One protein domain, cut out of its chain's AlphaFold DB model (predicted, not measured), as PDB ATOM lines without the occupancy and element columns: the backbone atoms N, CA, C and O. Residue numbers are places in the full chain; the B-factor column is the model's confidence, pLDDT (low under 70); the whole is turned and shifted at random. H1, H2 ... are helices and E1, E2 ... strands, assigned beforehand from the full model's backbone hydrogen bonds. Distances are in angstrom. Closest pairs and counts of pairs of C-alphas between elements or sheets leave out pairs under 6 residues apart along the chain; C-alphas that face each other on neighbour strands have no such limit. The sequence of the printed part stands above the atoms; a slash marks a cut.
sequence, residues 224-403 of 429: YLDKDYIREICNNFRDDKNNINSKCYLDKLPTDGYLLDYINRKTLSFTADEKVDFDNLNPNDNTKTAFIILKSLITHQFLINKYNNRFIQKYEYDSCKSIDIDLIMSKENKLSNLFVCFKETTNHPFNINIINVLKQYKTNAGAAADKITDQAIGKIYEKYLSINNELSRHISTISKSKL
ATOM      1  N   TYR A 224     -41.751  20.574 -44.823       85.19
ATOM      2  CA  TYR A 224     -41.653  20.053 -43.458       85.19
ATOM      3  C   TYR A 224     -42.102  18.592 -43.270       85.19
ATOM      4  O   TYR A 224     -41.946  18.061 -42.172       85.19
ATOM      5  N   LEU A 225     -42.604  17.908 -44.303       86.56
ATOM      6  CA  LEU A 225     -42.936  16.482 -44.215       86.56
ATOM      7  C   LEU A 225     -41.664  15.613 -44.196       86.56
ATOM      8  O   LEU A 225     -40.802  15.687 -45.075       86.56
ATOM      9  N   ASP A 226     -41.570  14.747 -43.191       88.31
ATOM     10  CA  ASP A 226     -40.552  13.719 -43.033       88.31
ATOM     11  C   ASP A 226     -40.982  12.457 -43.790       88.31
ATOM     12  O   ASP A 226     -41.826  11.671 -43.353       88.31
ATOM     13  N   LYS A 227     -40.380  12.275 -44.965       85.50
ATOM     14  CA  LYS A 227     -40.654  11.150 -45.862       85.50
ATOM     15  C   LYS A 227     -40.261   9.801 -45.260       85.50
ATOM     16  O   LYS A 227     -40.928   8.811 -45.555       85.50
ATOM     17  N   ASP A 228     -39.209   9.754 -44.446       85.38
ATOM     18  CA  ASP A 228     -38.742   8.512 -43.830       85.38
ATOM     19  C   ASP A 228     -39.714   8.083 -42.726       85.38
ATOM     20  O   ASP A 228     -40.100   6.917 -42.666       85.38
ATOM     21  N   TYR A 229     -40.213   9.044 -41.942       89.94
ATOM     22  CA  TYR A 229     -41.232   8.775 -40.930       89.94
ATOM     23  C   TYR A 229     -42.534   8.245 -41.542       89.94
ATOM     24  O   TYR A 229     -43.104   7.260 -41.069       89.94
ATOM     25  N   ILE A 230     -42.983   8.862 -42.643       89.44
ATOM     26  CA  ILE A 230     -44.166   8.405 -43.384       89.44
ATOM     27  C   ILE A 230     -43.957   6.990 -43.915       89.44
ATOM     28  O   ILE A 230     -44.848   6.156 -43.782       89.44
ATOM     29  N   ARG A 231     -42.791   6.707 -44.508       88.00
ATOM     30  CA  ARG A 231     -42.452   5.370 -45.003       88.00
ATOM     31  C   ARG A 231     -42.492   4.336 -43.889       88.00
ATOM     32  O   ARG A 231     -43.055   3.275 -44.115       88.00
ATOM     33  N   GLU A 232     -41.952   4.634 -42.712       88.56
ATOM     34  CA  GLU A 232     -41.957   3.687 -41.596       88.56
ATOM     35  C   GLU A 232     -43.388   3.372 -41.136       88.56
ATOM     36  O   GLU A 232     -43.780   2.208 -41.092       88.56
ATOM     37  N   ILE A 233     -44.202   4.409 -40.908       88.56
ATOM     38  CA  ILE A 233     -45.620   4.267 -40.537       88.56
ATOM     39  C   ILE A 233     -46.410   3.495 -41.604       88.56
ATOM     40  O   ILE A 233     -47.275   2.684 -41.280       88.56
ATOM     41  N   CYS A 234     -46.114   3.742 -42.878       87.62
ATOM     42  CA  CYS A 234     -46.757   3.091 -44.015       87.62
ATOM     43  C   CYS A 234     -46.113   1.762 -44.419       87.62
ATOM     44  O   CYS A 234     -46.417   1.265 -45.501       87.62
ATOM     45  N   ASN A 235     -45.199   1.211 -43.616       86.62
ATOM     46  CA  ASN A 235     -44.467  -0.016 -43.928       86.62
ATOM     47  C   ASN A 235     -43.869  -0.025 -45.353       86.62
ATOM     48  O   ASN A 235     -44.031  -0.965 -46.129       86.62
ATOM     49  N   ASN A 236     -43.228   1.076 -45.747       81.81
ATOM     50  CA  ASN A 236     -42.701   1.320 -47.091       81.81
ATOM     51  C   ASN A 236     -43.732   1.111 -48.212       81.81
ATOM     52  O   ASN A 236     -43.369   0.702 -49.314       81.81
ATOM     53  N   PHE A 237     -45.003   1.412 -47.930       85.06
ATOM     54  CA  PHE A 237     -46.132   1.232 -48.839       85.06
ATOM     55  C   PHE A 237     -46.349  -0.228 -49.253       85.06
ATOM     56  O   PHE A 237     -46.809  -0.500 -50.361       85.06
ATOM     57  N   ARG A 238     -46.007  -1.183 -48.383       82.69
ATOM     58  CA  ARG A 238     -46.234  -2.608 -48.629       82.69
ATOM     59  C   ARG A 238     -47.540  -3.081 -48.004       82.69
ATOM     60  O   ARG A 238     -47.830  -2.743 -46.859       82.69
ATOM     61  N   ASP A 239     -48.305  -3.867 -48.758       81.44
ATOM     62  CA  ASP A 239     -49.497  -4.555 -48.256       81.44
ATOM     63  C   ASP A 239     -49.137  -5.811 -47.435       81.44
ATOM     64  O   ASP A 239     -47.972  -6.210 -47.345       81.44
ATOM     65  N   ASP A 240     -50.148  -6.471 -46.861       82.06
ATOM     66  CA  ASP A 240     -49.986  -7.703 -46.068       82.06
ATOM     67  C   ASP A 240     -49.361  -8.867 -46.859       82.06
ATOM     68  O   ASP A 240     -48.862  -9.832 -46.281       82.06
ATOM     69  N   LYS A 241     -49.382  -8.791 -48.193       86.44
ATOM     70  CA  LYS A 241     -48.783  -9.765 -49.114       86.44
ATOM     71  C   LYS A 241     -47.409  -9.311 -49.615       86.44
ATOM     72  O   LYS A 241     -46.864  -9.933 -50.525       86.44
ATOM     73  N   ASN A 242     -46.840  -8.263 -49.015       83.00
ATOM     74  CA  ASN A 242     -45.545  -7.677 -49.346       83.00
ATOM     75  C   ASN A 242     -45.469  -7.063 -50.763       83.00
ATOM     76  O   ASN A 242     -44.373  -6.829 -51.276       83.00
ATOM     77  N   ASN A 243     -46.611  -6.759 -51.391       85.06
ATOM     78  CA  ASN A 243     -46.664  -6.019 -52.651       85.06
ATOM     79  C   ASN A 243     -46.587  -4.518 -52.389       85.06
ATOM     80  O   ASN A 243     -47.170  -4.014 -51.431       85.06
ATOM     81  N   ILE A 244     -45.918  -3.785 -53.278       82.25
ATOM     82  CA  ILE A 244     -45.912  -2.320 -53.239       82.25
ATOM     83  C   ILE A 244     -47.283  -1.819 -53.701       82.25
ATOM     84  O   ILE A 244     -47.684  -2.043 -54.843       82.25
ATOM     85  N   ASN A 245     -47.982  -1.123 -52.814       84.69
ATOM     86  CA  ASN A 245     -49.225  -0.426 -53.096       84.69
ATOM     87  C   ASN A 245     -48.931   1.064 -53.316       84.69
ATOM     88  O   ASN A 245     -48.080   1.648 -52.653       84.69
ATOM     89  N   SER A 246     -49.644   1.715 -54.231       83.25
ATOM     90  CA  SER A 246     -49.506   3.162 -54.413       83.25
ATOM     91  C   SER A 246     -50.100   3.956 -53.255       83.25
ATOM     92  O   SER A 246     -49.773   5.125 -53.092       83.25
ATOM     93  N   LYS A 247     -50.956   3.345 -52.429       86.44
ATOM     94  CA  LYS A 247     -51.635   4.024 -51.324       86.44
ATOM     95  C   LYS A 247     -51.434   3.307 -50.003       86.44
ATOM     96  O   LYS A 247     -51.564   2.093 -49.903       86.44
ATOM     97  N   CYS A 248     -51.192   4.110 -48.980       86.56
ATOM     98  CA  CYS A 248     -51.144   3.711 -47.587       86.56
ATOM     99  C   CYS A 248     -52.342   4.308 -46.845       86.56
ATOM    100  O   CYS A 248     -52.568   5.521 -46.882       86.56
ATOM    101  N   TYR A 249     -53.093   3.455 -46.151       86.56
ATOM    102  CA  TYR A 249     -54.130   3.864 -45.211       86.56
ATOM    103  C   TYR A 249     -53.633   3.587 -43.800       86.56
ATOM    104  O   TYR A 249     -53.172   2.492 -43.504       86.56
ATOM    105  N   LEU A 250     -53.739   4.577 -42.918       84.88
ATOM    106  CA  LEU A 250     -53.306   4.414 -41.536       84.88
ATOM    107  C   LEU A 250     -54.316   3.544 -40.788       84.88
ATOM    108  O   LEU A 250     -55.428   3.995 -40.510       84.88
ATOM    109  N   ASP A 251     -53.960   2.289 -40.508       77.19
ATOM    110  CA  ASP A 251     -54.796   1.344 -39.745       77.19
ATOM    111  C   ASP A 251     -54.804   1.629 -38.245       77.19
ATOM    112  O   ASP A 251     -55.739   1.247 -37.545       77.19
ATOM    113  N   LYS A 252     -53.787   2.338 -37.752       84.56
ATOM    114  CA  LYS A 252     -53.655   2.717 -36.346       84.56
ATOM    115  C   LYS A 252     -53.360   4.206 -36.234       84.56
ATOM    116  O   LYS A 252     -52.646   4.764 -37.069       84.56
ATOM    117  N   LEU A 253     -53.903   4.828 -35.188       86.44
ATOM    118  CA  LEU A 253     -53.574   6.202 -34.829       86.44
ATOM    119  C   LEU A 253     -52.079   6.262 -34.468       86.44
ATOM    120  O   LEU A 253     -51.655   5.512 -33.583       86.44
ATOM    121  N   PRO A 254     -51.278   7.125 -35.114       85.94
ATOM    122  CA  PRO A 254     -49.906   7.369 -34.688       85.94
ATOM    123  C   PRO A 254     -49.889   7.875 -33.240       85.94
ATOM    124  O   PRO A 254     -50.629   8.797 -32.907       85.94
ATOM    125  N   THR A 255     -49.052   7.286 -32.386       87.12
ATOM    126  CA  THR A 255     -48.935   7.677 -30.972       87.12
ATOM    127  C   THR A 255     -47.702   8.543 -30.732       87.12
ATOM    128  O   THR A 255     -46.688   8.393 -31.419       87.12
ATOM    129  N   ASP A 256     -47.757   9.393 -29.705       84.06
ATOM    130  CA  ASP A 256     -46.608  10.201 -29.278       84.06
ATOM    131  C   ASP A 256     -45.394   9.321 -28.924       84.06
ATOM    132  O   ASP A 256     -44.261   9.680 -29.224       84.06
ATOM    133  N   GLY A 257     -45.617   8.128 -28.356       82.62
ATOM    134  CA  GLY A 257     -44.545   7.166 -28.067       82.62
ATOM    135  C   GLY A 257     -43.792   6.717 -29.323       82.62
ATOM    136  O   GLY A 257     -42.568   6.760 -29.353       82.62
ATOM    137  N   TYR A 258     -44.514   6.383 -30.397       84.44
ATOM    138  CA  TYR A 258     -43.889   6.007 -31.669       84.44
ATOM    139  C   TYR A 258     -43.109   7.175 -32.293       84.44
ATOM    140  O   TYR A 258     -42.023   6.980 -32.840       84.44
ATOM    141  N   LEU A 259     -43.640   8.399 -32.190       87.94
ATOM    142  CA  LEU A 259     -42.933   9.608 -32.612       87.94
ATOM    143  C   LEU A 259     -41.611   9.772 -31.849       87.94
ATOM    144  O   LEU A 259     -40.580  10.024 -32.469       87.94
ATOM    145  N   LEU A 260     -41.639   9.626 -30.524       83.75
ATOM    146  CA  LEU A 260     -40.451   9.741 -29.678       83.75
ATOM    147  C   LEU A 260     -39.403   8.679 -30.034       83.75
ATOM    148  O   LEU A 260     -38.233   9.020 -30.205       83.75
ATOM    149  N   ASP A 261     -39.819   7.427 -30.226       83.75
ATOM    150  CA  ASP A 261     -38.931   6.335 -30.633       83.75
ATOM    151  C   ASP A 261     -38.296   6.593 -32.004       83.75
ATOM    152  O   ASP A 261     -37.091   6.387 -32.183       83.75
ATOM    153  N   TYR A 262     -39.082   7.075 -32.972       86.94
ATOM    154  CA  TYR A 262     -38.582   7.444 -34.295       86.94
ATOM    155  C   TYR A 262     -37.530   8.552 -34.210       86.94
ATOM    156  O   TYR A 262     -36.435   8.404 -34.761       86.94
ATOM    157  N   ILE A 263     -37.840   9.635 -33.488       83.81
ATOM    158  CA  ILE A 263     -36.910  10.749 -33.300       83.81
ATOM    159  C   ILE A 263     -35.620  10.222 -32.665       83.81
ATOM    160  O   ILE A 263     -34.558  10.440 -33.238       83.81
ATOM    161  N   ASN A 264     -35.706   9.476 -31.558       79.00
ATOM    162  CA  ASN A 264     -34.547   8.899 -30.870       79.00
ATOM    163  C   ASN A 264     -33.650   8.100 -31.827       79.00
ATOM    164  O   ASN A 264     -32.442   8.318 -31.876       79.00
ATOM    165  N   ARG A 265     -34.223   7.210 -32.648       81.62
ATOM    166  CA  ARG A 265     -33.445   6.418 -33.618       81.62
ATOM    167  C   ARG A 265     -32.767   7.278 -34.681       81.62
ATOM    168  O   ARG A 265     -31.607   7.036 -35.010       81.62
ATOM    169  N   LYS A 266     -33.463   8.283 -35.219       77.94
ATOM    170  CA  LYS A 266     -32.920   9.179 -36.255       77.94
ATOM    171  C   LYS A 266     -31.829  10.105 -35.713       77.94
ATOM    172  O   LYS A 266     -30.865  10.380 -36.427       77.94
ATOM    173  N   THR A 267     -31.956  10.576 -34.473       71.06
ATOM    174  CA  THR A 267     -31.040  11.550 -33.856       71.06
ATOM    175  C   THR A 267     -29.786  10.919 -33.248       71.06
ATOM    176  O   THR A 267     -28.773  11.604 -33.099       71.06
ATOM    177  N   LEU A 268     -29.786   9.606 -32.977       57.53
ATOM    178  CA  LEU A 268     -28.610   8.861 -32.496       57.53
ATOM    179  C   LEU A 268     -27.389   8.946 -33.434       57.53
ATOM    180  O   LEU A 268     -26.270   8.701 -32.989       57.53
ATOM    181  N   SER A 269     -27.580   9.363 -34.688       48.22
ATOM    182  CA  SER A 269     -26.525   9.514 -35.699       48.22
ATOM    183  C   SER A 269     -25.758  10.850 -35.677       48.22
ATOM    184  O   SER A 269     -24.835  11.012 -36.470       48.22
ATOM    185  N   PHE A 270     -26.080  11.791 -34.774       51.72
ATOM    186  CA  PHE A 270     -25.463  13.131 -34.755       51.72
ATOM    187  C   PHE A 270     -24.957  13.559 -33.363       51.72
ATOM    188  O   PHE A 270     -25.537  13.208 -32.330       51.72
ATOM    189  N   THR A 271     -23.866  14.328 -33.333       45.03
ATOM    190  CA  THR A 271     -23.350  15.074 -32.170       45.03
ATOM    191  C   THR A 271     -23.744  16.540 -32.331       45.03
ATOM    192  O   THR A 271     -23.475  17.104 -33.386       45.03
ATOM    193  N   ALA A 272     -24.411  17.132 -31.335       45.09
ATOM    194  CA  ALA A 272     -24.932  18.495 -31.413       45.09
ATOM    195  C   ALA A 272     -24.193  19.444 -30.451       45.09
ATOM    196  O   ALA A 272     -24.236  19.221 -29.247       45.09
ATOM    197  N   ASP A 273     -23.583  20.505 -30.981       45.31
ATOM    198  CA  ASP A 273     -23.118  21.701 -30.256       45.31
ATOM    199  C   ASP A 273     -24.010  22.943 -30.506       45.31
ATOM    200  O   ASP A 273     -24.736  23.078 -31.493       45.31
ATOM    201  N   GLU A 274     -23.991  23.898 -29.589       50.31
ATOM    202  CA  GLU A 274     -24.959  24.996 -29.515       50.31
ATOM    203  C   GLU A 274     -24.916  25.992 -30.693       50.31
ATOM    204  O   GLU A 274     -23.986  26.787 -30.830       50.31
ATOM    205  N   LYS A 275     -25.980  25.977 -31.516       49.94
ATOM    206  CA  LYS A 275     -26.703  27.122 -32.130       49.94
ATOM    207  C   LYS A 275     -27.601  26.602 -33.257       49.94
ATOM    208  O   LYS A 275     -27.137  26.323 -34.358       49.94
ATOM    209  N   VAL A 276     -28.904  26.495 -32.993       54.72
ATOM    210  CA  VAL A 276     -29.901  26.207 -34.038       54.72
ATOM    211  C   VAL A 276     -30.265  27.519 -34.728       54.72
ATOM    212  O   VAL A 276     -30.735  28.443 -34.064       54.72
ATOM    213  N   ASP A 277     -30.029  27.623 -36.030       56.44
ATOM    214  CA  ASP A 277     -30.484  28.727 -36.875       56.44
ATOM    215  C   ASP A 277     -31.308  28.142 -38.027       56.44
ATOM    216  O   ASP A 277     -30.772  27.487 -38.915       56.44
ATOM    217  N   PHE A 278     -32.628  28.326 -37.975       62.97
ATOM    218  CA  PHE A 278     -33.536  27.820 -39.005       62.97
ATOM    219  C   PHE A 278     -33.589  28.713 -40.252       62.97
ATOM    220  O   PHE A 278     -34.262  28.342 -41.214       62.97
ATOM    221  N   ASP A 279     -32.925  29.872 -40.236       57.69
ATOM    222  CA  ASP A 279     -32.971  30.855 -41.320       57.69
ATOM    223  C   ASP A 279     -31.726  30.779 -42.228       57.69
ATOM    224  O   ASP A 279     -31.704  31.376 -43.305       57.69
ATOM    225  N   ASN A 280     -30.719  29.974 -41.857       53.94
ATOM    226  CA  ASN A 280     -29.507  29.740 -42.640       53.94
ATOM    227  C   ASN A 280     -29.538  28.343 -43.297       53.94
ATOM    228  O   ASN A 280     -29.480  27.314 -42.628       53.94
ATOM    229  N   LEU A 281     -29.636  28.299 -44.631       44.09
ATOM    230  CA  LEU A 281     -29.851  27.078 -45.437       44.09
ATOM    231  C   LEU A 281     -28.682  26.077 -45.450       44.09
ATOM    232  O   LEU A 281     -28.817  25.007 -46.043       44.09
ATOM    233  N   ASN A 282     -27.553  26.398 -44.814       46.47
ATOM    234  CA  ASN A 282     -26.434  25.478 -44.621       46.47
ATOM    235  C   ASN A 282     -26.467  24.911 -43.194       46.47
ATOM    236  O   ASN A 282     -25.857  25.495 -42.296       46.47
ATOM    237  N   PRO A 283     -27.166  23.783 -42.961       49.41
ATOM    238  CA  PRO A 283     -27.215  23.163 -41.649       49.41
ATOM    239  C   PRO A 283     -25.825  22.647 -41.266       49.41
ATOM    240  O   PRO A 283     -25.280  21.753 -41.920       49.41
ATOM    241  N   ASN A 284     -25.269  23.169 -40.172       55.09
ATOM    242  CA  ASN A 284     -24.227  22.451 -39.440       55.09
ATOM    243  C   ASN A 284     -24.846  21.184 -38.806       55.09
ATOM    244  O   ASN A 284     -26.072  21.028 -38.773       55.09
ATOM    245  N   ASP A 285     -24.028  20.255 -38.308       54.09
ATOM    246  CA  ASP A 285     -24.522  18.975 -37.763       54.09
ATOM    247  C   ASP A 285     -25.541  19.140 -36.615       54.09
ATOM    248  O   ASP A 285     -26.382  18.269 -36.389       54.09
ATOM    249  N   ASN A 286     -25.576  20.319 -35.994       51.66
ATOM    250  CA  ASN A 286     -26.403  20.647 -34.838       51.66
ATOM    251  C   ASN A 286     -27.792  21.178 -35.237       51.66
ATOM    252  O   ASN A 286     -28.780  20.964 -34.532       51.66
ATOM    253  N   THR A 287     -27.910  21.819 -36.408       62.97
ATOM    254  CA  THR A 287     -29.207  22.245 -36.970       62.97
ATOM    255  C   THR A 287     -30.024  21.051 -37.474       62.97
ATOM    256  O   THR A 287     -31.255  21.108 -37.511       62.97
ATOM    257  N   LYS A 288     -29.355  19.943 -37.821       67.50
ATOM    258  CA  LYS A 288     -29.985  18.734 -38.376       67.50
ATOM    259  C   LYS A 288     -30.918  18.050 -37.376       67.50
ATOM    260  O   LYS A 288     -32.042  17.721 -37.745       67.50
ATOM    261  N   THR A 289     -30.508  17.892 -36.117       73.69
ATOM    262  CA  THR A 289     -31.321  17.251 -35.064       73.69
ATOM    263  C   THR A 289     -32.611  18.028 -34.792       73.69
ATOM    264  O   THR A 289     -33.701  17.456 -34.794       73.69
ATOM    265  N   ALA A 290     -32.510  19.349 -34.623       75.12
ATOM    266  CA  ALA A 290     -33.667  20.216 -34.401       75.12
ATOM    267  C   ALA A 290     -34.636  20.207 -35.596       75.12
ATOM    268  O   ALA A 290     -35.854  20.209 -35.417       75.12
ATOM    269  N   PHE A 291     -34.101  20.134 -36.818       78.31
ATOM    270  CA  PHE A 291     -34.899  20.030 -38.035       78.31
ATOM    271  C   PHE A 291     -35.589  18.667 -38.179       78.31
ATOM    272  O   PHE A 291     -36.764  18.629 -38.531       78.31
ATOM    273  N   ILE A 292     -34.910  17.559 -37.850       80.25
ATOM    274  CA  ILE A 292     -35.516  16.216 -37.789       80.25
ATOM    275  C   ILE A 292     -36.707  16.229 -36.833       80.25
ATOM    276  O   ILE A 292     -37.790  15.775 -37.198       80.25
ATOM    277  N   ILE A 293     -36.537  16.798 -35.638       83.75
ATOM    278  CA  ILE A 293     -37.606  16.896 -34.641       83.75
ATOM    279  C   ILE A 293     -38.776  17.719 -35.168       83.75
ATOM    280  O   ILE A 293     -39.910  17.244 -35.152       83.75
ATOM    281  N   LEU A 294     -38.509  18.923 -35.681       86.06
ATOM    282  CA  LEU A 294     -39.544  19.806 -36.220       86.06
ATOM    283  C   LEU A 294     -40.334  19.131 -37.352       86.06
ATOM    284  O   LEU A 294     -41.566  19.149 -37.343       86.06
ATOM    285  N   LYS A 295     -39.637  18.487 -38.294       87.81
ATOM    286  CA  LYS A 295     -40.263  17.742 -39.392       87.81
ATOM    287  C   LYS A 295     -41.085  16.563 -38.897       87.81
ATOM    288  O   LYS A 295     -42.219  16.380 -39.337       87.81
ATOM    289  N   SER A 296     -40.552  15.791 -37.955       89.25
ATOM    290  CA  SER A 296     -41.243  14.640 -37.368       89.25
ATOM    291  C   SER A 296     -42.534  15.068 -36.673       89.25
ATOM    292  O   SER A 296     -43.573  14.448 -36.884       89.25
ATOM    293  N   LEU A 297     -42.505  16.173 -35.920       89.31
ATOM    294  CA  LEU A 297     -43.673  16.747 -35.242       89.31
ATOM    295  C   LEU A 297     -44.766  17.181 -36.226       89.31
ATOM    296  O   LEU A 297     -45.927  16.796 -36.077       89.31
ATOM    297  N   ILE A 298     -44.396  17.953 -37.252       89.50
ATOM    298  CA  ILE A 298     -45.329  18.408 -38.296       89.50
ATOM    299  C   ILE A 298     -45.919  17.210 -39.047       89.50
ATOM    300  O   ILE A 298     -47.127  17.136 -39.285       89.50
ATOM    301  N   THR A 299     -45.081  16.228 -39.366       90.31
ATOM    302  CA  THR A 299     -45.498  14.997 -40.043       90.31
ATOM    303  C   THR A 299     -46.430  14.169 -39.179       90.31
ATOM    304  O   THR A 299     -47.425  13.656 -39.674       90.31
ATOM    305  N   HIS A 300     -46.167  14.072 -37.881       90.94
ATOM    306  CA  HIS A 300     -47.032  13.355 -36.958       90.94
ATOM    307  C   HIS A 300     -48.441  13.956 -36.924       90.94
ATOM    308  O   HIS A 300     -49.425  13.236 -37.077       90.94
ATOM    309  N   GLN A 301     -48.543  15.285 -36.837       88.12
ATOM    310  CA  GLN A 301     -49.817  16.006 -36.918       88.12
ATOM    311  C   GLN A 301     -50.526  15.780 -38.260       88.12
ATOM    312  O   GLN A 301     -51.732  15.535 -38.306       88.12
ATOM    313  N   PHE A 302     -49.774  15.792 -39.361       87.88
ATOM    314  CA  PHE A 302     -50.299  15.452 -40.679       87.88
ATOM    315  C   PHE A 302     -50.872  14.025 -40.737       87.88
ATOM    316  O   PHE A 302     -51.977  13.831 -41.246       87.88
ATOM    317  N   LEU A 303     -50.160  13.034 -40.194       88.75
ATOM    318  CA  LEU A 303     -50.596  11.637 -40.158       88.75
ATOM    319  C   LEU A 303     -51.842  11.453 -39.281       88.75
ATOM    320  O   LEU A 303     -52.777  10.772 -39.693       88.75
ATOM    321  N   ILE A 304     -51.912  12.115 -38.121       87.50
ATOM    322  CA  ILE A 304     -53.117  12.131 -37.277       87.50
ATOM    323  C   ILE A 304     -54.315  12.678 -38.064       87.50
ATOM    324  O   ILE A 304     -55.385  12.068 -38.067       87.50
ATOM    325  N   ASN A 305     -54.134  13.779 -38.801       83.62
ATOM    326  CA  ASN A 305     -55.189  14.338 -39.648       83.62
ATOM    327  C   ASN A 305     -55.647  13.347 -40.736       83.62
ATOM    328  O   ASN A 305     -56.849  13.206 -40.967       83.62
ATOM    329  N   LYS A 306     -54.724  12.611 -41.375       85.75
ATOM    330  CA  LYS A 306     -55.066  11.549 -42.344       85.75
ATOM    331  C   LYS A 306     -55.862  10.414 -41.705       85.75
ATOM    332  O   LYS A 306     -56.874   9.996 -42.268       85.75
ATOM    333  N   TYR A 307     -55.429   9.946 -40.537       86.00
ATOM    334  CA  TYR A 307     -56.108   8.890 -39.789       86.00
ATOM    335  C   TYR A 307     -57.536   9.308 -39.420       86.00
ATOM    336  O   TYR A 307     -58.485   8.601 -39.749       86.00
ATOM    337  N   ASN A 308     -57.707  10.492 -38.828       81.88
ATOM    338  CA  ASN A 308     -59.022  11.005 -38.432       81.88
ATOM    339  C   ASN A 308     -59.975  11.122 -39.631       81.88
ATOM    340  O   ASN A 308     -61.150  10.769 -39.531       81.88
ATOM    341  N   ASN A 309     -59.460  11.532 -40.792       79.12
ATOM    342  CA  ASN A 309     -60.248  11.627 -42.016       79.12
ATOM    343  C   ASN A 309     -60.726  10.267 -42.555       79.12
ATOM    344  O   ASN A 309     -61.736  10.222 -43.263       79.12
ATOM    345  N   ARG A 310     -60.052   9.151 -42.236       75.00
ATOM    346  CA  ARG A 310     -60.406   7.808 -42.738       75.00
ATOM    347  C   ARG A 310     -61.783   7.342 -42.272       75.00
ATOM    348  O   ARG A 310     -62.496   6.702 -43.043       75.00
ATOM    349  N   PHE A 311     -62.163   7.666 -41.040       69.94
ATOM    350  CA  PHE A 311     -63.414   7.197 -40.429       69.94
ATOM    351  C   PHE A 311     -64.644   7.992 -40.883       69.94
ATOM    352  O   PHE A 311     -65.774   7.672 -40.518       69.94
ATOM    353  N   ILE A 312     -64.446   8.999 -41.732       65.69
ATOM    354  CA  ILE A 312     -65.507   9.870 -42.223       65.69
ATOM    355  C   ILE A 312     -66.049   9.311 -43.537       65.69
ATOM    356  O   ILE A 312     -65.413   9.464 -44.576       65.69
ATOM    357  N   GLN A 313     -67.217   8.662 -43.457       56.97
ATOM    358  CA  GLN A 313     -68.095   8.138 -44.525       56.97
ATOM    359  C   GLN A 313     -67.447   7.461 -45.760       56.97
ATOM    360  O   GLN A 313     -66.513   7.931 -46.406       56.97
ATOM    361  N   LYS A 314     -68.057   6.349 -46.186       49.38
ATOM    362  CA  LYS A 314     -67.593   5.427 -47.248       49.38
ATOM    363  C   LYS A 314     -67.447   6.042 -48.659       49.38
ATOM    364  O   LYS A 314     -66.877   5.406 -49.536       49.38
ATOM    365  N   TYR A 315     -67.934   7.263 -48.883       49.31
ATOM    366  CA  TYR A 315     -68.038   7.887 -50.205       49.31
ATOM    367  C   TYR A 315     -67.485   9.315 -50.211       49.31
ATOM    368  O   TYR A 315     -68.280  10.236 -50.305       49.31
ATOM    369  N   GLU A 316     -66.166   9.530 -50.094       56.09
ATOM    370  CA  GLU A 316     -65.540  10.794 -50.547       56.09
ATOM    371  C   GLU A 316     -64.003  10.838 -50.442       56.09
ATOM    372  O   GLU A 316     -63.406  10.140 -49.620       56.09
ATOM    373  N   TYR A 317     -63.436  11.682 -51.326       63.19
ATOM    374  CA  TYR A 317     -62.040  12.092 -51.590       63.19
ATOM    375  C   TYR A 317     -60.942  11.287 -50.876       63.19
ATOM    376  O   TYR A 317     -60.422  11.655 -49.824       63.19
ATOM    377  N   ASP A 318     -60.551  10.196 -51.531       69.62
ATOM    378  CA  ASP A 318     -59.575   9.221 -51.052       69.62
ATOM    379  C   ASP A 318     -58.216   9.829 -50.658       69.62
ATOM    380  O   ASP A 318     -57.562   9.371 -49.721       69.62
ATOM    381  N   SER A 319     -57.810  10.928 -51.298       75.19
ATOM    382  CA  SER A 319     -56.547  11.602 -50.990       75.19
ATOM    383  C   SER A 319     -56.540  12.333 -49.647       75.19
ATOM    384  O   SER A 319     -55.456  12.624 -49.156       75.19
ATOM    385  N   CYS A 320     -57.681  12.606 -48.998       80.19
ATOM    386  CA  CYS A 320     -57.688  13.097 -47.609       80.19
ATOM    387  C   CYS A 320     -57.543  11.969 -46.573       80.19
ATOM    388  O   CYS A 320     -57.248  12.264 -45.416       80.19
ATOM    389  N   LYS A 321     -57.712  10.705 -46.987       79.50
ATOM    390  CA  LYS A 321     -57.747   9.505 -46.127       79.50
ATOM    391  C   LYS A 321     -56.517   8.618 -46.279       79.50
ATOM    392  O   LYS A 321     -56.159   7.892 -45.357       79.50
ATOM    393  N   SER A 322     -55.894   8.674 -47.449       83.88
ATOM    394  CA  SER A 322     -54.694   7.923 -47.788       83.88
ATOM    395  C   SER A 322     -53.488   8.836 -47.966       83.88
ATOM    396  O   SER A 322     -53.585  10.060 -48.144       83.88
ATOM    397  N   ILE A 323     -52.333   8.196 -47.896       86.00
ATOM    398  CA  ILE A 323     -51.036   8.743 -48.250       86.00
ATOM    399  C   ILE A 323     -50.635   8.039 -49.539       86.00
ATOM    400  O   ILE A 323     -50.628   6.812 -49.592       86.00
ATOM    401  N   ASP A 324     -50.338   8.810 -50.577       83.00
ATOM    402  CA  ASP A 324     -49.915   8.269 -51.867       83.00
ATOM    403  C   ASP A 324     -48.389   8.085 -51.885       83.00
ATOM    404  O   ASP A 324     -47.650   8.885 -51.312       83.00
ATOM    405  N   ILE A 325     -47.880   7.052 -52.539       76.56
ATOM    406  CA  ILE A 325     -46.444   6.880 -52.737       76.56
ATOM    407  C   ILE A 325     -45.899   7.977 -53.656       76.56
ATOM    408  O   ILE A 325     -44.790   8.463 -53.435       76.56
ATOM    409  N   ASP A 326     -46.696   8.455 -54.619       72.56
ATOM    410  CA  ASP A 326     -46.337   9.562 -55.508       72.56
ATOM    411  C   ASP A 326     -46.133  10.861 -54.730       72.56
ATOM    412  O   ASP A 326     -45.272  11.667 -55.083       72.56
ATOM    413  N   LEU A 327     -46.879  11.058 -53.639       70.25
ATOM    414  CA  LEU A 327     -46.677  12.181 -52.725       70.25
ATOM    415  C   LEU A 327     -45.262  12.161 -52.119       70.25
ATOM    416  O   LEU A 327     -44.644  13.206 -51.927       70.25
ATOM    417  N   ILE A 328     -44.738  10.971 -51.831       69.56
ATOM    418  CA  ILE A 328     -43.417  10.785 -51.227       69.56
ATOM    419  C   ILE A 328     -42.311  10.794 -52.286       69.56
ATOM    420  O   ILE A 328     -41.232  11.351 -52.054       69.56
ATOM    421  N   MET A 329     -42.573  10.202 -53.450       62.91
ATOM    422  CA  MET A 329     -41.577   9.924 -54.484       62.91
ATOM    423  C   MET A 329     -41.433  11.042 -55.521       62.91
ATOM    424  O   MET A 329     -40.343  11.216 -56.066       62.91
ATOM    425  N   SER A 330     -42.484  11.819 -55.804       58.25
ATOM    426  CA  SER A 330     -42.415  12.856 -56.839       58.25
ATOM    427  C   SER A 330     -41.617  14.088 -56.384       58.25
ATOM    428  O   SER A 330     -41.727  14.559 -55.251       58.25
ATOM    429  N   LYS A 331     -40.785  14.610 -57.299       50.50
ATOM    430  CA  LYS A 331     -40.221  15.973 -57.229       50.50
ATOM    431  C   LYS A 331     -41.225  17.024 -57.717       50.50
ATOM    432  O   LYS A 331     -41.093  18.197 -57.390       50.50
ATOM    433  N   GLU A 332     -42.201  16.604 -58.519       48.66
ATOM    434  CA  GLU A 332     -43.273  17.457 -59.016       48.66
ATOM    435  C   GLU A 332     -44.404  17.498 -57.992       48.66
ATOM    436  O   GLU A 332     -45.053  16.495 -57.720       48.66
ATOM    437  N   ASN A 333     -44.607  18.672 -57.401       48.72
ATOM    438  CA  ASN A 333     -45.562  18.962 -56.335       48.72
ATOM    439  C   ASN A 333     -46.995  18.472 -56.633       48.72
ATOM    440  O   ASN A 333     -47.812  19.216 -57.172       48.72
ATOM    441  N   LYS A 334     -47.324  17.242 -56.215       51.03
ATOM    442  CA  LYS A 334     -48.673  16.652 -56.318       51.03
ATOM    443  C   LYS A 334     -49.522  16.774 -55.043       51.03
ATOM    444  O   LYS A 334     -50.625  16.232 -55.014       51.03
ATOM    445  N   LEU A 335     -49.078  17.490 -53.995       54.56
ATOM    446  CA  LEU A 335     -49.967  17.896 -52.888       54.56
ATOM    447  C   LEU A 335     -50.981  18.902 -53.414       54.56
ATOM    448  O   LEU A 335     -50.825  20.108 -53.257       54.56
ATOM    449  N   SER A 336     -52.012  18.420 -54.091       59.41
ATOM    450  CA  SER A 336     -53.102  19.266 -54.525       59.41
ATOM    451  C   SER A 336     -54.093  19.394 -53.370       59.41
ATOM    452  O   SER A 336     -54.832  18.456 -53.070       59.41
ATOM    453  N   ASN A 337     -54.139  20.588 -52.781       73.12
ATOM    454  CA  ASN A 337     -55.263  21.102 -51.993       73.12
ATOM    455  C   ASN A 337     -55.386  20.596 -50.547       73.12
ATOM    456  O   ASN A 337     -56.476  20.227 -50.119       73.12
ATOM    457  N   LEU A 338     -54.310  20.640 -49.751       79.94
ATOM    458  CA  LEU A 338     -54.354  20.254 -48.329       79.94
ATOM    459  C   LEU A 338     -55.426  20.976 -47.516       79.94
ATOM    460  O   LEU A 338     -56.009  20.371 -46.619       79.94
ATOM    461  N   PHE A 339     -55.732  22.228 -47.872       84.38
ATOM    462  CA  PHE A 339     -56.805  22.995 -47.247       84.38
ATOM    463  C   PHE A 339     -58.136  22.231 -47.216       84.38
ATOM    464  O   PHE A 339     -58.851  22.281 -46.212       84.38
ATOM    465  N   VAL A 340     -58.469  21.487 -48.283       84.75
ATOM    466  CA  VAL A 340     -59.748  20.771 -48.336       84.75
ATOM    467  C   VAL A 340     -59.823  19.661 -47.286       84.75
ATOM    468  O   VAL A 340     -60.915  19.312 -46.863       84.75
ATOM    469  N   CYS A 341     -58.694  19.142 -46.801       84.06
ATOM    470  CA  CYS A 341     -58.671  18.066 -45.812       84.06
ATOM    471  C   CYS A 341     -58.797  18.544 -44.353       84.06
ATOM    472  O   CYS A 341     -58.832  17.698 -43.461       84.06
ATOM    473  N   PHE A 342     -58.854  19.856 -44.093       86.38
ATOM    474  CA  PHE A 342     -59.037  20.395 -42.741       86.38
ATOM    475  C   PHE A 342     -60.508  20.438 -42.319       86.38
ATOM    476  O   PHE A 342     -61.407  20.536 -43.163       86.38
ATOM    477  N   LYS A 343     -60.746  20.399 -40.998       86.31
ATOM    478  CA  LYS A 343     -62.053  20.769 -40.441       86.31
ATOM    479  C   LYS A 343     -62.319  22.233 -40.783       86.31
ATOM    480  O   LYS A 343     -61.395  23.041 -40.828       86.31
ATOM    481  N   GLU A 344     -63.576  22.600 -40.989       85.94
ATOM    482  CA  GLU A 344     -63.926  23.994 -41.313       85.94
ATOM    483  C   GLU A 344     -63.561  24.971 -40.193       85.94
ATOM    484  O   GLU A 344     -63.260  26.137 -40.433       85.94
ATOM    485  N   THR A 345     -63.571  24.473 -38.957       86.31
ATOM    486  CA  THR A 345     -63.204  25.217 -37.753       86.31
ATOM    487  C   THR A 345     -61.693  25.265 -37.518       86.31
ATOM    488  O   THR A 345     -61.238  25.948 -36.598       86.31
ATOM    489  N   THR A 346     -60.890  24.555 -38.320       85.81
ATOM    490  CA  THR A 346     -59.434  24.569 -38.188       85.81
ATOM    491  C   THR A 346     -58.895  25.925 -38.623       85.81
ATOM    492  O   THR A 346     -58.829  26.222 -39.810       85.81
ATOM    493  N   ASN A 347     -58.437  26.715 -37.655       79.75
ATOM    494  CA  ASN A 347     -57.598  27.887 -37.918       79.75
ATOM    495  C   ASN A 347     -56.112  27.537 -37.784       79.75
ATOM    496  O   ASN A 347     -55.304  27.948 -38.602       79.75
ATOM    497  N   HIS A 348     -55.756  26.718 -36.794       85.06
ATOM    498  CA  HIS A 348     -54.388  26.257 -36.567       85.06
ATOM    499  C   HIS A 348     -54.319  24.748 -36.810       85.06
ATOM    500  O   HIS A 348     -54.883  23.988 -36.020       85.06
ATOM    501  N   PRO A 349     -53.692  24.291 -37.909       78.81
ATOM    502  CA  PRO A 349     -53.691  22.877 -38.274       78.81
ATOM    503  C   PRO A 349     -52.804  22.016 -37.377       78.81
ATOM    504  O   PRO A 349     -52.975  20.799 -37.371       78.81
ATOM    505  N   PHE A 350     -51.878  22.622 -36.628       83.00
ATOM    506  CA  PHE A 350     -51.060  21.908 -35.660       83.00
ATOM    507  C   PHE A 350     -51.494  22.253 -34.233       83.00
ATOM    508  O   PHE A 350     -51.433  23.417 -33.827       83.00
ATOM    509  N   ASN A 351     -51.938  21.246 -33.475       71.75
ATOM    510  CA  ASN A 351     -52.522  21.415 -32.139       71.75
ATOM    511  C   ASN A 351     -51.834  20.587 -31.041       71.75
ATOM    512  O   ASN A 351     -52.285  20.609 -29.895       71.75
ATOM    513  N   ILE A 352     -50.753  19.869 -31.366       71.44
ATOM    514  CA  ILE A 352     -50.004  19.100 -30.369       71.44
ATOM    515  C   ILE A 352     -49.414  20.030 -29.311       71.44
ATOM    516  O   ILE A 352     -48.936  21.124 -29.622       71.44
ATOM    517  N   ASN A 353     -49.384  19.571 -28.058       76.38
ATOM    518  CA  ASN A 353     -48.596  20.227 -27.022       76.38
ATOM    519  C   ASN A 353     -47.121  19.852 -27.206       76.38
ATOM    520  O   ASN A 353     -46.582  18.964 -26.546       76.38
ATOM    521  N   ILE A 354     -46.480  20.540 -28.146       76.94
ATOM    522  CA  ILE A 354     -45.102  20.288 -28.573       76.94
ATOM    523  C   ILE A 354     -44.146  20.386 -27.387       76.94
ATOM    524  O   ILE A 354     -43.192  19.629 -27.307       76.94
ATOM    525  N   ILE A 355     -44.408  21.305 -26.451       78.25
ATOM    526  CA  ILE A 355     -43.577  21.492 -25.261       78.25
ATOM    527  C   ILE A 355     -43.557  20.210 -24.432       78.25
ATOM    528  O   ILE A 355     -42.491  19.794 -23.990       78.25
ATOM    529  N   ASN A 356     -44.707  19.563 -24.242       78.31
ATOM    530  CA  ASN A 356     -44.767  18.299 -23.514       78.31
ATOM    531  C   ASN A 356     -44.028  17.183 -24.260       78.31
ATOM    532  O   ASN A 356     -43.265  16.459 -23.628       78.31
ATOM    533  N   VAL A 357     -44.184  17.085 -25.586       76.56
ATOM    534  CA  VAL A 357     -43.470  16.087 -26.406       76.56
ATOM    535  C   VAL A 357     -41.952  16.309 -26.353       76.56
ATOM    536  O   VAL A 357     -41.195  15.373 -26.117       76.56
ATOM    537  N   LEU A 358     -41.490  17.556 -26.488       76.25
ATOM    538  CA  LEU A 358     -40.070  17.922 -26.414       76.25
ATOM    539  C   LEU A 358     -39.484  17.685 -25.015       76.25
ATOM    540  O   LEU A 358     -38.356  17.212 -24.889       76.25
ATOM    541  N   LYS A 359     -40.252  17.966 -23.955       77.06
ATOM    542  CA  LYS A 359     -39.856  17.655 -22.575       77.06
ATOM    543  C   LYS A 359     -39.763  16.150 -22.345       77.06
ATOM    544  O   LYS A 359     -38.785  15.700 -21.767       77.06
ATOM    545  N   GLN A 360     -40.734  15.370 -22.821       74.38
ATOM    546  CA  GLN A 360     -40.693  13.906 -22.730       74.38
ATOM    547  C   GLN A 360     -39.514  13.320 -23.504       74.38
ATOM    548  O   GLN A 360     -38.868  12.410 -22.999       74.38
ATOM    549  N   TYR A 361     -39.187  13.866 -24.677       70.19
ATOM    550  CA  TYR A 361     -37.967  13.511 -25.400       70.19
ATOM    551  C   TYR A 361     -36.723  13.746 -24.533       70.19
ATOM    552  O   TYR A 361     -35.932  12.830 -24.335       70.19
ATOM    553  N   LYS A 362     -36.596  14.935 -23.925       69.69
ATOM    554  CA  LYS A 362     -35.492  15.252 -23.006       69.69
ATOM    555  C   LYS A 362     -35.438  14.307 -21.795       69.69
ATOM    556  O   LYS A 362     -34.358  13.971 -21.339       69.69
ATOM    557  N   THR A 363     -36.569  13.852 -21.266       68.06
ATOM    558  CA  THR A 363     -36.569  12.963 -20.089       68.06
ATOM    559  C   THR A 363     -36.327  11.491 -20.448       68.06
ATOM    560  O   THR A 363     -35.682  10.775 -19.690       68.06
ATOM    561  N   ASN A 364     -36.827  11.030 -21.600       64.00
ATOM    562  CA  ASN A 364     -36.890   9.605 -21.945       64.00
ATOM    563  C   ASN A 364     -35.792   9.145 -22.923       64.00
ATOM    564  O   ASN A 364     -35.631   7.942 -23.120       64.00
ATOM    565  N   ALA A 365     -35.033  10.056 -23.541       58.75
ATOM    566  CA  ALA A 365     -34.046   9.718 -24.575       58.75
ATOM    567  C   ALA A 365     -32.683   9.202 -24.052       58.75
ATOM    568  O   ALA A 365     -31.778   8.945 -24.850       58.75
ATOM    569  N   GLY A 366     -32.492   9.037 -22.736       59.38
ATOM    570  CA  GLY A 366     -31.217   8.564 -22.170       59.38
ATOM    571  C   GLY A 366     -30.023   9.425 -22.620       59.38
ATOM    572  O   GLY A 366     -30.123  10.643 -22.642       59.38
ATOM    573  N   ALA A 367     -28.910   8.826 -23.060       47.88
ATOM    574  CA  ALA A 367     -27.722   9.556 -23.549       47.88
ATOM    575  C   ALA A 367     -27.953  10.422 -24.818       47.88
ATOM    576  O   ALA A 367     -27.080  11.196 -25.210       47.88
ATOM    577  N   ALA A 368     -29.108  10.308 -25.490       49.66
ATOM    578  CA  ALA A 368     -29.504  11.203 -26.585       49.66
ATOM    579  C   ALA A 368     -30.236  12.472 -26.095       49.66
ATOM    580  O   ALA A 368     -30.366  13.425 -26.866       49.66
ATOM    581  N   ALA A 369     -30.670  12.509 -24.828       49.72
ATOM    582  CA  ALA A 369     -31.323  13.657 -24.200       49.72
ATOM    583  C   ALA A 369     -30.380  14.848 -23.975       49.72
ATOM    584  O   ALA A 369     -30.793  15.993 -24.155       49.72
ATOM    585  N   ASP A 370     -29.109  14.582 -23.659       51.50
ATOM    586  CA  ASP A 370     -28.085  15.614 -23.430       51.50
ATOM    587  C   ASP A 370     -27.707  16.383 -24.709       51.50
ATOM    588  O   ASP A 370     -26.981  17.371 -24.664       51.50
ATOM    589  N   LYS A 371     -28.223  15.959 -25.870       55.72
ATOM    590  CA  LYS A 371     -27.899  16.539 -27.181       55.72
ATOM    591  C   LYS A 371     -28.773  17.735 -27.571       55.72
ATOM    592  O   LYS A 371     -28.526  18.341 -28.610       55.72
ATOM    593  N   ILE A 372     -29.819  18.075 -26.808       63.00
ATOM    594  CA  ILE A 372     -30.691  19.225 -27.104       63.00
ATOM    595  C   ILE A 372     -30.829  20.108 -25.874       63.00
ATOM    596  O   ILE A 372     -31.465  19.750 -24.886       63.00
ATOM    597  N   THR A 373     -30.271  21.309 -25.976       68.94
ATOM    598  CA  THR A 373     -30.333  22.317 -24.920       68.94
ATOM    599  C   THR A 373     -31.728  22.939 -24.820       68.94
ATOM    600  O   THR A 373     -32.494  22.960 -25.788       68.94
ATOM    601  N   ASP A 374     -32.070  23.509 -23.660       74.50
ATOM    602  CA  ASP A 374     -33.349  24.216 -23.476       74.50
ATOM    603  C   ASP A 374     -33.510  25.384 -24.465       74.50
ATOM    604  O   ASP A 374     -34.615  25.678 -24.926       74.50
ATOM    605  N   GLN A 375     -32.395  25.992 -24.879       73.00
ATOM    606  CA  GLN A 375     -32.373  27.009 -25.926       73.00
ATOM    607  C   GLN A 375     -32.801  26.444 -27.292       73.00
ATOM    608  O   GLN A 375     -33.560  27.090 -28.015       73.00
ATOM    609  N   ALA A 376     -32.353  25.238 -27.655       73.31
ATOM    610  CA  ALA A 376     -32.765  24.576 -28.892       73.31
ATOM    611  C   ALA A 376     -34.253  24.182 -28.865       73.31
ATOM    612  O   ALA A 376     -34.943  24.363 -29.869       73.31
ATOM    613  N   ILE A 377     -34.772  23.730 -27.715       77.31
ATOM    614  CA  ILE A 377     -36.212  23.478 -27.510       77.31
ATOM    615  C   ILE A 377     -37.022  24.756 -27.754       77.31
ATOM    616  O   ILE A 377     -38.000  24.723 -28.503       77.31
ATOM    617  N   GLY A 378     -36.596  25.884 -27.171       79.31
ATOM    618  CA  GLY A 378     -37.232  27.188 -27.374       79.31
ATOM    619  C   GLY A 378     -37.302  27.576 -28.853       79.31
ATOM    620  O   GLY A 378     -38.374  27.908 -29.354       79.31
ATOM    621  N   LYS A 379     -36.200  27.418 -29.592       80.50
ATOM    622  CA  LYS A 379     -36.162  27.727 -31.031       80.50
ATOM    623  C   LYS A 379     -37.024  26.796 -31.887       80.50
ATOM    624  O   LYS A 379     -37.655  27.260 -32.835       80.50
ATOM    625  N   ILE A 380     -37.071  25.495 -31.582       82.44
ATOM    626  CA  ILE A 380     -37.968  24.545 -32.271       82.44
ATOM    627  C   ILE A 380     -39.424  24.968 -32.061       82.44
ATOM    628  O   ILE A 380     -40.207  24.993 -33.012       82.44
ATOM    629  N   TYR A 381     -39.775  25.329 -30.825       85.25
ATOM    630  CA  TYR A 381     -41.110  25.795 -30.471       85.25
ATOM    631  C   TYR A 381     -41.489  27.084 -31.215       85.25
ATOM    632  O   TYR A 381     -42.547  27.141 -31.842       85.25
ATOM    633  N   GLU A 382     -40.609  28.089 -31.222       85.31
ATOM    634  CA  GLU A 382     -40.813  29.344 -31.956       85.31
ATOM    635  C   GLU A 382     -40.996  29.110 -33.461       85.31
ATOM    636  O   GLU A 382     -41.935  29.643 -34.060       85.31
ATOM    637  N   LYS A 383     -40.150  28.270 -34.076       87.69
ATOM    638  CA  LYS A 383     -40.266  27.958 -35.507       87.69
ATOM    639  C   LYS A 383     -41.564  27.215 -35.812       87.69
ATOM    640  O   LYS A 383     -42.239  27.566 -36.777       87.69
ATOM    641  N   TYR A 384     -41.966  26.252 -34.981       89.00
ATOM    642  CA  TYR A 384     -43.255  25.575 -35.139       89.00
ATOM    643  C   TYR A 384     -44.425  26.560 -35.060       89.00
ATOM    644  O   TYR A 384     -45.323  26.510 -35.900       89.00
ATOM    645  N   LEU A 385     -44.430  27.466 -34.074       89.88
ATOM    646  CA  LEU A 385     -45.480  28.479 -33.947       89.88
ATOM    647  C   LEU A 385     -45.515  29.403 -35.161       89.88
ATOM    648  O   LEU A 385     -46.597  29.699 -35.665       89.88
ATOM    649  N   SER A 386     -44.349  29.822 -35.654       91.31
ATOM    650  CA  SER A 386     -44.232  30.634 -36.865       91.31
ATOM    651  C   SER A 386     -44.871  29.939 -38.073       91.31
ATOM    652  O   SER A 386     -45.742  30.518 -38.723       91.31
ATOM    653  N   ILE A 387     -44.550  28.659 -38.296       91.12
ATOM    654  CA  ILE A 387     -45.147  27.848 -39.368       91.12
ATOM    655  C   ILE A 387     -46.669  27.724 -39.180       91.12
ATOM    656  O   ILE A 387     -47.434  27.907 -40.127       91.12
ATOM    657  N   ASN A 388     -47.135  27.442 -37.961       91.06
ATOM    658  CA  ASN A 388     -48.561  27.280 -37.667       91.06
ATOM    659  C   ASN A 388     -49.348  28.593 -37.845       91.06
ATOM    660  O   ASN A 388     -50.496  28.579 -38.288       91.06
ATOM    661  N   ASN A 389     -48.733  29.737 -37.534       92.75
ATOM    662  CA  ASN A 389     -49.302  31.065 -37.759       92.75
ATOM    663  C   ASN A 389     -49.342  31.420 -39.247       92.75
ATOM    664  O   ASN A 389     -50.337  31.972 -39.719       92.75
ATOM    665  N   GLU A 390     -48.300  31.073 -40.005       94.00
ATOM    666  CA  GLU A 390     -48.289  31.244 -41.458       94.00
ATOM    667  C   GLU A 390     -49.397  30.409 -42.117       94.00
ATOM    668  O   GLU A 390     -50.188  30.939 -42.902       94.00
ATOM    669  N   LEU A 391     -49.523  29.132 -41.737       92.56
ATOM    670  CA  LEU A 391     -50.619  28.267 -42.177       92.56
ATOM    671  C   LEU A 391     -51.982  28.859 -41.809       92.56
ATOM    672  O   LEU A 391     -52.848  28.950 -42.675       92.56
ATOM    673  N   SER A 392     -52.157  29.320 -40.567       92.81
ATOM    674  CA  SER A 392     -53.401  29.943 -40.096       92.81
ATOM    675  C   SER A 392     -53.785  31.175 -40.908       92.81
ATOM    676  O   SER A 392     -54.938  31.314 -41.320       92.81
ATOM    677  N   ARG A 393     -52.814  32.028 -41.251       95.12
ATOM    678  CA  ARG A 393     -53.038  33.176 -42.135       95.12
ATOM    679  C   ARG A 393     -53.582  32.731 -43.493       95.12
ATOM    680  O   ARG A 393     -54.601  33.256 -43.929       95.12
ATOM    681  N   HIS A 394     -52.941  31.760 -44.142       94.75
ATOM    682  CA  HIS A 394     -53.361  31.282 -45.464       94.75
ATOM    683  C   HIS A 394     -54.701  30.536 -45.432       94.75
ATOM    684  O   HIS A 394     -55.536  30.745 -46.313       94.75
ATOM    685  N   ILE A 395     -54.949  29.726 -44.401       92.12
ATOM    686  CA  ILE A 395     -56.241  29.070 -44.168       92.12
ATOM    687  C   ILE A 395     -57.334  30.129 -43.980       92.12
ATOM    688  O   ILE A 395     -58.377  30.053 -44.623       92.12
ATOM    689  N   SER A 396     -57.079  31.161 -43.171       91.56
ATOM    690  CA  SER A 396     -58.024  32.258 -42.941       91.56
ATOM    691  C   SER A 396     -58.330  33.037 -44.221       91.56
ATOM    692  O   SER A 396     -59.494  33.354 -44.464       91.56
ATOM    693  N   THR A 397     -57.323  33.309 -45.060       92.38
ATOM    694  CA  THR A 397     -57.513  33.952 -46.370       92.38
ATOM    695  C   THR A 397     -58.474  33.151 -47.245       92.38
ATOM    696  O   THR A 397     -59.434  33.714 -47.770       92.38
ATOM    697  N   ILE A 398     -58.277  31.832 -47.350       91.69
ATOM    698  CA  ILE A 398     -59.170  30.965 -48.131       91.69
ATOM    699  C   ILE A 398     -60.579  30.955 -47.521       91.69
ATOM    700  O   ILE A 398     -61.562  31.146 -48.238       91.69
ATOM    701  N   SER A 399     -60.693  30.789 -46.201       88.69
ATOM    702  CA  SER A 399     -61.988  30.708 -45.517       88.69
ATOM    703  C   SER A 399     -62.812  31.997 -45.636       88.69
ATOM    704  O   SER A 399     -64.037  31.941 -45.798       88.69
ATOM    705  N   LYS A 400     -62.148  33.161 -45.604       89.56
ATOM    706  CA  LYS A 400     -62.768  34.489 -45.752       89.56
ATOM    707  C   LYS A 400     -63.119  34.849 -47.194       89.56
ATOM    708  O   LYS A 400     -63.904  35.778 -47.387       89.56
ATOM    709  N   SER A 401     -62.583  34.138 -48.186       88.06
ATOM    710  CA  SER A 401     -62.907  34.401 -49.587       88.06
ATOM    711  C   SER A 401     -64.413  34.278 -49.838       88.06
ATOM    712  O   SER A 401     -65.100  33.390 -49.304       88.06
ATOM    713  N   LYS A 402     -64.931  35.197 -50.660       85.94
ATOM    714  CA  LYS A 402     -66.345  35.253 -51.062       85.94
ATOM    715  C   LYS A 402     -66.665  34.327 -52.231       85.94
ATOM    716  O   LYS A 402     -67.829  34.204 -52.608       85.94
ATOM    717  N   LEU A 403     -65.650  33.680 -52.794       84.31
ATOM    718  CA  LEU A 403     -65.788  32.805 -53.942       84.31
ATOM    719  C   LEU A 403     -66.694  31.617 -53.597       84.31
ATOM    720  O   LEU A 403     -66.425  30.827 -52.688       84.31
TER     721      LEU A 403
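What this domain is: This is residues 224 to 403 of the 429 residues of an uncharacterized protein of viral metagenome (UniProt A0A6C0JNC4). One long helix, H3, runs through the middle; H8, of similar length, meets it near their first residues and opens away from it as a V, while H1 and H2 pack on the other side of H3. H6 bridges H2 and H8 near the closed end of the V, with H7 at the corner after it; the small E1-E2 ladder sits near the last residues of H3, and H5 lies between the open ends of H3 and H8. The printed part has 180 residues, with eight named helices and two named strands in the order H1 E1 H2 H3 E2 H4 H5 H6 H7 H8. It is mostly helix, and its sheet, in the order E1 - E2, is antiparallel. The whole is compact, with a radius of gyration of the C-alphas of 17.3 A and spans of 50 by 48 by 30 A.

How they stand to each other: Begin at E1, residues 247 to 249, and E2, residues 322 to 324, antiparallel at 153 degrees; N 248 and O 323, 2.8 A apart, are within hydrogen-bond range. From E2 look to H3, residues 285 to 310: the closest C-alphas, of Lys 306 and Ser 322, are 6.6 A apart. H2, residues 256 to 267, and H3 form a helical hairpin and touch through residues 289 to 300 of H3 at a shallow tilt of 31 degrees, opposite ways, closest at the C-alphas of Thr 267 and Thr 289, 5.8 A. H1, residues 227 to 233, touches residues 296 to 303 of H3 at a steep tilt of 50 degrees; the closest C-alphas are those of Tyr 229 and Ser 296, 6.9 A. H8, residues 374 to 400, touches H3 with residues 376 to 384 alone, the same way at a steep tilt of 41 degrees; the closest C-alphas are those of Leu 294 and Ile 380, 6.4 A. H6, residues 354 to 364, touches H2, closest at the C-alphas of Leu 260 and Tyr 361, 6.2 A, and touches H8, closest at those of Leu 358 and Ile 377, 6.9 A. H7, residues 366 to 371, and H6 touch only at the corner, with the C-alphas of Lys 362 and Ala 369 closest at 4.6 A. H5, residues 338 to 341, is close to H8 but not clearly touching, at 6.8 A between the C-alphas of Phe 339 and Ile 395. H4, residues 325 to 329, is close to H1 but not clearly touching, at 6.0 A between the C-alphas of Lys 227 and Ile 328. In H1, H2, H4, H6 and H8 every O i to N i+4 pair is within hydrogen-bond range; H3 has 20 of 22, H7 has 0 of 2 but 2 of 3 O i to N i+3 pairs, and H5 is too short for an i+4 pair.

Where its parts are: Find C-alpha 227 at (-40.654, 11.150, -45.862), where H1 begins. H3 starts at C-alpha 285, (-24.522, 18.975, -37.763), and runs 37.9 A. H8 runs 38.3 A to C-alpha 400 at (-62.768, 34.489, -45.752). H2 is 16.3 A long and H6 15.0 A.

The domain as a whole: The two C-alphas farthest apart, those of Ala 367 and Leu 403, are 54.0 A from each other. The printed part has no cut. The links H1 to E1, H2 to H3, H3 to E2 and H5 to H6 are long. The mean pLDDT of the printed part is 76.1, and it is under 70 at residues 268 to 288, 311 to 318, 328 to 336 and 362 to 373.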